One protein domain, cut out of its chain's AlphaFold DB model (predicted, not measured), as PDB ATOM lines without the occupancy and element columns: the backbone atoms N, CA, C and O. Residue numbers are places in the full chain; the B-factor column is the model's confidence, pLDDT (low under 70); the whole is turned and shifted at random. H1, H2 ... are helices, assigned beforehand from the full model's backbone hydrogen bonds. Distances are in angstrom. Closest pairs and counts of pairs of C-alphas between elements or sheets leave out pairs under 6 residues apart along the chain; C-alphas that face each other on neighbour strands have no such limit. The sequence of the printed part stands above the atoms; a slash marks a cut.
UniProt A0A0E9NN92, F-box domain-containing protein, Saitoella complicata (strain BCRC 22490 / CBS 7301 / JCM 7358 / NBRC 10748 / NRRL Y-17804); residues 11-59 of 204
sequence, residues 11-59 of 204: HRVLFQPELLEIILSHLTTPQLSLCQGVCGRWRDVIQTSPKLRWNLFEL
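Overview. This is residues 11 to 59 of the 204 residues of the protein "F-box domain-containing protein" of Saitoella complicata (strain BCRC 22490 / CBS 7301 / JCM 7358 / NBRC 10748 / NRRL Y-17804) (UniProt A0A0E9NN92). Four short helices make a small cluster, set at mixed angles rather than side by side as a bundle. H1 and H4 follow one another along the long axis and run the same way, while H3, the longest helix by residues, is set nearly at right angles to both, and H2 packs on H4 at a steep angle. The residues before H1 and after H4 lie at the two ends of the long axis. The printed part has 49 residues with four named helices, in the order H1, H2, H3, H4, and no named strand; its class is all helix. It is compact, with a radius of gyration of the C-alphas of 10.0 A, and elongated, with spans of 33 by 18 by 17 A.

Arrangement. H3, residues 40 to 48, touches H1, residues 17 to 24, and the closest C-alphas, those of Val 45 and Pro 17, are 6.4 A apart. Their lines are about perpendicular, at 87 degrees. H3 and H4, residues 50 to 57, only just touch, with 3 pairs of C-alphas within 8 A, and only at the corner by their link. Their closest C-alphas, those of Ile 46 and Leu 52, are 5.5 A apart, and their lines are about perpendicular at 87 degrees. H4 touches H2, residues 29 to 35, at a steep tilt of 65 degrees, opposite ways; the closest C-alphas, those of Leu 56 and Thr 29, are 5.3 A apart. H2 and H3 are close but not clearly touching, with the C-alphas of Cys 35 and Trp 42 the closest at 6.6 A; the tilt of 37 degrees, opposite ways, is only just steep. H1 is close to but not clearly touching H4, at a shallow tilt of 31 degrees, the same way, with the C-alphas of Leu 24 and Leu 52 the closest at 7.3 A. H1 is also close to but not clearly touching H2, where the C-alphas of Leu 24 and Leu 32 are the closest at 6.9 A. In H1, H2, H3 and H4, every O i to N i+4 pair is within hydrogen-bond range.

Along the chain. H3 is 12.1 A long from C-alpha 40 at (-114.033, 36.495, -11.300) to C-alpha 48. H1 is 10.2 A long and begins at C-alpha 17, at (-124.328, 43.060, -10.504). H2 is 9.7 A long. H4 is 10.5 A long and ends at C-alpha 57, at (-129.004, 22.976, -9.201).

Size, cuts and confidence. The two C-alphas farthest apart, those of Arg 12 and Leu 59, are 33.4 A apart. The printed part has no cut, and the links H1 to H2, H2 to H3 and H3 to H4 are tight. The mean pLDDT of the printed part is 90.2; residues 11 to 14 and 58 to 59 are under 70.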
ATOM      1  N   HIS A  11    -118.138  49.956 -19.625       66.56
ATOM      2  CA  HIS A  11    -117.510  49.535 -18.378       66.56
ATOM      3  C   HIS A  11    -118.347  49.878 -17.137       66.56
ATOM      4  O   HIS A  11    -118.197  49.232 -16.117       66.56
ATOM      5  N   ARG A  12    -119.245  50.865 -17.153       67.31
ATOM      6  CA  ARG A  12    -120.134  51.106 -15.998       67.31
ATOM      7  C   ARG A  12    -121.335  50.170 -15.986       67.31
ATOM      8  O   ARG A  12    -121.723  49.698 -14.925       67.31
ATOM      9  N   VAL A  13    -121.877  49.870 -17.161       64.88
ATOM     10  CA  VAL A  13    -123.079  49.040 -17.319       64.88
ATOM     11  C   VAL A  13    -122.796  47.577 -16.958       64.88
ATOM     12  O   VAL A  13    -123.542  46.981 -16.190       64.88
ATOM     13  N   LEU A  14    -121.662  47.017 -17.394       63.81
ATOM     14  CA  LEU A  14    -121.251  45.651 -17.020       63.81
ATOM     15  C   LEU A  14    -120.793  45.522 -15.556       63.81
ATOM     16  O   LEU A  14    -120.522  44.421 -15.080       63.81
ATOM     17  N   PHE A  15    -120.684  46.645 -14.843       74.81
ATOM     18  CA  PHE A  15    -120.266  46.700 -13.445       74.81
ATOM     19  C   PHE A  15    -121.454  46.837 -12.484       74.81
ATOM     20  O   PHE A  15    -121.238  47.063 -11.294       74.81
ATOM     21  N   GLN A  16    -122.684  46.668 -12.963       90.06
ATOM     22  CA  GLN A  16    -123.857  46.533 -12.105       90.06
ATOM     23  C   GLN A  16    -124.196  45.046 -11.944       90.06
ATOM     24  O   GLN A  16    -124.537  44.394 -12.937       90.06
ATOM     25  N   PRO A  17    -124.053  44.475 -10.732       92.44
ATOM     26  CA  PRO A  17    -124.328  43.060 -10.504       92.44
ATOM     27  C   PRO A  17    -125.786  42.693 -10.814       92.44
ATOM     28  O   PRO A  17    -126.027  41.599 -11.310       92.44
ATOM     29  N   GLU A  18    -126.734  43.615 -10.627       93.62
ATOM     30  CA  GLU A  18    -128.164  43.403 -10.876       93.62
ATOM     31  C   GLU A  18    -128.453  43.215 -12.369       93.62
ATOM     32  O   GLU A  18    -129.220  42.338 -12.766       93.62
ATOM     33  N   LEU A  19    -127.806  44.014 -13.222       93.88
ATOM     34  CA  LEU A  19    -127.956  43.878 -14.668       93.88
ATOM     35  C   LEU A  19    -127.309  42.584 -15.165       93.88
ATOM     36  O   LEU A  19    -127.877  41.887 -16.007       93.88
ATOM     37  N   LEU A  20    -126.128  42.257 -14.634       94.44
ATOM     38  CA  LEU A  20    -125.444  41.017 -14.970       94.44
ATOM     39  C   LEU A  20    -126.273  39.797 -14.542       94.44
ATOM     40  O   LEU A  20    -126.397  38.852 -15.316       94.44
ATOM     41  N   GLU A  21    -126.904  39.839 -13.369       95.69
ATOM     42  CA  GLU A  21    -127.810  38.790 -12.898       95.69
ATOM     43  C   GLU A  21    -129.008  38.592 -13.835       95.69
ATOM     44  O   GLU A  21    -129.335  37.453 -14.172       95.69
ATOM     45  N   ILE A  22    -129.627  39.676 -14.322       95.56
ATOM     46  CA  ILE A  22    -130.734  39.596 -15.289       95.56
ATOM     47  C   ILE A  22    -130.274  38.906 -16.576       95.56
ATOM     48  O   ILE A  22    -130.926  37.962 -17.019       95.56
ATOM     49  N   ILE A  23    -129.135  39.320 -17.141       95.62
ATOM     50  CA  ILE A  23    -128.575  38.719 -18.363       95.62
ATOM     51  C   ILE A  23    -128.300  37.224 -18.153       95.62
ATOM     52  O   ILE A  23    -128.714  36.399 -18.967       95.62
ATOM     53  N   LEU A  24    -127.645  36.868 -17.044       95.69
ATOM     54  CA  LEU A  24    -127.310  35.482 -16.714       95.69
ATOM     55  C   LEU A  24    -128.552  34.624 -16.458       95.69
ATOM     56  O   LEU A  24    -128.534  33.430 -16.743       95.69
ATOM     57  N   SER A  25    -129.649  35.215 -15.977       96.00
ATOM     58  CA  SER A  25    -130.887  34.483 -15.685       96.00
ATOM     59  C   SER A  25    -131.610  33.943 -16.924       96.00
ATOM     60  O   SER A  25    -132.494  33.102 -16.784       96.00
ATOM     61  N   HIS A  26    -131.220  34.388 -18.123       95.75
ATOM     62  CA  HIS A  26    -131.729  33.881 -19.400       95.75
ATOM     63  C   HIS A  26    -130.882  32.743 -19.994       95.75
ATOM     64  O   HIS A  26    -131.229  32.218 -21.052       95.75
ATOM     65  N   LEU A  27    -129.772  32.368 -19.352       95.12
ATOM     66  CA  LEU A  27    -128.887  31.310 -19.830       95.12
ATOM     67  C   LEU A  27    -129.306  29.939 -19.293       95.12
ATOM     68  O   LEU A  27    -129.783  29.804 -18.167       95.12
ATOM     69  N   THR A  28    -129.072  28.904 -20.100       94.50
ATOM     70  CA  THR A  28    -129.235  27.503 -19.679       94.50
ATOM     71  C   THR A  28    -128.133  27.092 -18.696       94.50
ATOM     72  O   THR A  28    -127.040  27.655 -18.709       94.50
ATOM     73  N   THR A  29    -128.373  26.064 -17.877       94.56
ATOM     74  CA  THR A  29    -127.395  25.518 -16.915       94.56
ATOM     75  C   THR A  29    -125.990  25.266 -17.496       94.56
ATOM     76  O   THR A  29    -125.022  25.737 -16.891       94.56
ATOM     77  N   PRO A  30    -125.809  24.607 -18.666       94.81
ATOM     78  CA  PRO A  30    -124.471  24.415 -19.236       94.81
ATOM     79  C   PRO A  30    -123.797  25.736 -19.624       94.81
ATOM     80  O   PRO A  30    -122.603  25.912 -19.384       94.81
ATOM     81  N   GLN A  31    -124.548  26.702 -20.162       95.81
ATOM     82  CA  GLN A  31    -124.009  28.028 -20.481       95.81
ATOM     83  C   GLN A  31    -123.599  28.776 -19.213       95.81
ATOM     84  O   GLN A  31    -122.532  29.383 -19.167       95.81
ATOM     85  N   LEU A  32    -124.412  28.684 -18.163       96.00
ATOM     86  CA  LEU A  32    -124.162  29.334 -16.882       96.00
ATOM     87  C   LEU A  32    -122.914  28.764 -16.189       96.00
ATOM     88  O   LEU A  32    -122.176  29.511 -15.552       96.00
ATOM     89  N   SER A  33    -122.624  27.473 -16.385       95.38
ATOM     90  CA  SER A  33    -121.362  26.847 -15.964       95.38
ATOM     91  C   SER A  33    -120.151  27.442 -16.699       95.38
ATOM     92  O   SER A  33    -119.201  27.892 -16.059       95.38
ATOM     93  N   LEU A  34    -120.213  27.564 -18.033       96.62
ATOM     94  CA  LEU A  34    -119.145  28.196 -18.829       96.62
ATOM     95  C   LEU A  34    -118.911  29.660 -18.423       96.62
ATOM     96  O   LEU A  34    -117.772  30.127 -18.355       96.62
ATOM     97  N   CYS A  35    -119.983  30.377 -18.090       96.88
ATOM     98  CA  CYS A  35    -119.946  31.762 -17.631       96.88
ATOM     99  C   CYS A  35    -119.122  31.973 -16.347       96.88
ATOM    100  O   CYS A  35    -118.549  33.049 -16.172       96.88
ATOM    101  N   GLN A  36    -118.975  30.958 -15.487       96.12
ATOM    102  CA  GLN A  36    -118.109  31.032 -14.298       96.12
ATOM    103  C   GLN A  36    -116.607  31.114 -14.643       96.12
ATOM    104  O   GLN A  36    -115.791  31.502 -13.796       96.12
ATOM    105  N   GLY A  37    -116.237  30.745 -15.875       94.88
ATOM    106  CA  GLY A  37    -114.875  30.813 -16.406       94.88
ATOM    107  C   GLY A  37    -114.523  32.132 -17.099       94.88
ATOM    108  O   GLY A  37    -113.353  32.353 -17.392       94.88
ATOM    109  N   VAL A  38    -115.495  33.020 -17.347       95.31
ATOM    110  CA  VAL A  38    -115.273  34.265 -18.109       95.31
ATOM    111  C   VAL A  38    -114.433  35.266 -17.313       95.31
ATOM    112  O   VAL A  38    -113.420  35.759 -17.802       95.31
ATOM    113  N   CYS A  39    -114.843  35.581 -16.081       95.19
ATOM    114  CA  CYS A  39    -114.062  36.396 -15.151       95.19
ATOM    115  C   CYS A  39    -114.533  36.193 -13.702       95.19
ATOM    116  O   CYS A  39    -115.632  35.685 -13.462       95.19
ATOM    117  N   GLY A  40    -113.720  36.630 -12.731       94.19
ATOM    118  CA  GLY A  40    -114.033  36.495 -11.300       94.19
ATOM    119  C   GLY A  40    -115.387  37.099 -10.928       94.19
ATOM    120  O   GLY A  40    -116.183  36.461 -10.258       94.19
ATOM    121  N   ARG A  41    -115.730  38.258 -11.494       93.69
ATOM    122  CA  ARG A  41    -116.995  38.931 -11.191       93.69
ATOM    123  C   ARG A  41    -118.240  38.164 -11.649       93.69
ATOM    124  O   ARG A  41    -119.257  38.195 -10.965       93.69
ATOM    125  N   TRP A  42    -118.180  37.507 -12.808       95.75
ATOM    126  CA  TRP A  42    -119.289  36.672 -13.283       95.75
ATOM    127  C   TRP A  42    -119.486  35.485 -12.349       95.75
ATOM    128  O   TRP A  42    -120.611  35.201 -11.947       95.75
ATOM    129  N   ARG A  43    -118.384  34.848 -11.941       96.62
ATOM    130  CA  ARG A  43    -118.401  33.789 -10.931       96.62
ATOM    131  C   ARG A  43    -118.995  34.277  -9.611       96.62
ATOM    132  O   ARG A  43    -119.870  33.600  -9.085       96.62
ATOM    133  N   ASP A  44    -118.581  35.447  -9.128       96.62
ATOM    134  CA  ASP A  44    -119.083  36.021  -7.878       96.62
ATOM    135  C   ASP A  44    -120.599  36.232  -7.946       96.62
ATOM    136  O   ASP A  44    -121.313  35.726  -7.088       96.62
ATOM    137  N   VAL A  45    -121.117  36.873  -9.005       96.81
ATOM    138  CA  VAL A  45    -122.568  37.095  -9.176       96.81
ATOM    139  C   VAL A  45    -123.343  35.776  -9.229       96.81
ATOM    140  O   VAL A  45    -124.390  35.654  -8.589       96.81
ATOM    141  N   ILE A  46    -122.821  34.769  -9.936       96.50
ATOM    142  CA  ILE A  46    -123.425  33.431 -10.009       96.50
ATOM    143  C   ILE A  46    -123.451  32.756  -8.631       96.50
ATOM    144  O   ILE A  46    -124.435  32.104  -8.296       96.50
ATOM    145  N   GLN A  47    -122.399  32.908  -7.826       95.56
ATOM    146  CA  GLN A  47    -122.298  32.300  -6.496       95.56
ATOM    147  C   GLN A  47    -123.090  33.055  -5.421       95.56
ATOM    148  O   GLN A  47    -123.561  32.441  -4.461       95.56
ATOM    149  N   THR A  48    -123.253  34.371  -5.552       96.88
ATOM    150  CA  THR A  48    -123.984  35.179  -4.570       96.88
ATOM    151  C   THR A  48    -125.479  35.243  -4.850       96.88
ATOM    152  O   THR A  48    -126.245  35.373  -3.899       96.88
ATOM    153  N   SER A  49    -125.920  35.143  -6.111       96.88
ATOM    154  CA  SER A  49    -127.349  35.163  -6.456       96.88
ATOM    155  C   SER A  49    -128.018  33.819  -6.130       96.88
ATOM    156  O   SER A  49    -127.688  32.799  -6.747       96.88
ATOM    157  N   PRO A  50    -129.024  33.787  -5.231       94.94
ATOM    158  CA  PRO A  50    -129.797  32.575  -4.972       94.94
ATOM    159  C   PRO A  50    -130.521  32.069  -6.222       94.94
ATOM    160  O   PRO A  50    -130.600  30.863  -6.427       94.94
ATOM    161  N   LYS A  51    -130.997  32.978  -7.084       94.69
ATOM    162  CA  LYS A  51    -131.735  32.647  -8.311       94.69
ATOM    163  C   LYS A  51    -130.848  31.935  -9.334       94.69
ATOM    164  O   LYS A  51    -131.250  30.924  -9.899       94.69
ATOM    165  N   LEU A  52    -129.632  32.435  -9.560       95.81
ATOM    166  CA  LEU A  52    -128.699  31.811 -10.505       95.81
ATOM    167  C   LEU A  52    -128.164  30.479  -9.980       95.81
ATOM    168  O   LEU A  52    -128.018  29.531 -10.750       95.81
ATOM    169  N   ARG A  53    -127.921  30.381  -8.667       94.44
ATOM    170  CA  ARG A  53    -127.579  29.104  -8.027       94.44
ATOM    171  C   ARG A  53    -128.689  28.092  -8.192       94.44
ATOM    172  O   ARG A  53    -128.416  26.959  -8.559       94.44
ATOM    173  N   TRP A  54    -129.923  28.503  -7.952       90.19
ATOM    174  CA  TRP A  54    -131.080  27.650  -8.141       90.19
ATOM    175  C   TRP A  54    -131.105  27.081  -9.563       90.19
ATOM    176  O   TRP A  54    -131.049  25.870  -9.706       90.19
ATOM    177  N   ASN A  55    -130.959  27.912 -10.601       89.12
ATOM    178  CA  ASN A  55    -130.855  27.455 -11.999       89.12
ATOM    179  C   ASN A  55    -129.668  26.502 -12.286       89.12
ATOM    180  O   ASN A  55    -129.713  25.735 -13.252       89.12
ATOM    181  N   LEU A  56    -128.591  26.542 -11.490       88.25
ATOM    182  CA  LEU A  56    -127.485  25.576 -11.590       88.25
ATOM    183  C   LEU A  56    -127.833  24.213 -10.993       88.25
ATOM    184  O   LEU A  56    -127.325  23.202 -11.474       88.25
ATOM    185  N   PHE A  57    -128.671  24.185  -9.957       82.88
ATOM    186  CA  PHE A  57    -129.004  22.976  -9.201       82.88
ATOM    187  C   PHE A  57    -130.390  22.403  -9.534       82.88
ATOM    188  O   PHE A  57    -130.631  21.235  -9.258       82.88
ATOM    189  N   GLU A  58    -131.296  23.167 -10.150       61.94
ATOM    190  CA  GLU A  58    -132.697  22.768 -10.355       61.94
ATOM    191  C   GLU A  58    -132.911  21.660 -11.392       61.94
ATOM    192  O   GLU A  58    -134.001  21.100 -11.472       61.94
ATOM    193  N   LEU A  59    -131.872  21.256 -12.126       52.66
ATOM    194  CA  LEU A  59    -131.908  19.990 -12.865       52.66
ATOM    195  C   LEU A  59    -131.787  18.752 -11.951       52.66
ATOM    196  O   LEU A  59    -131.891  17.639 -12.454       52.66
TER     197      LEU A  59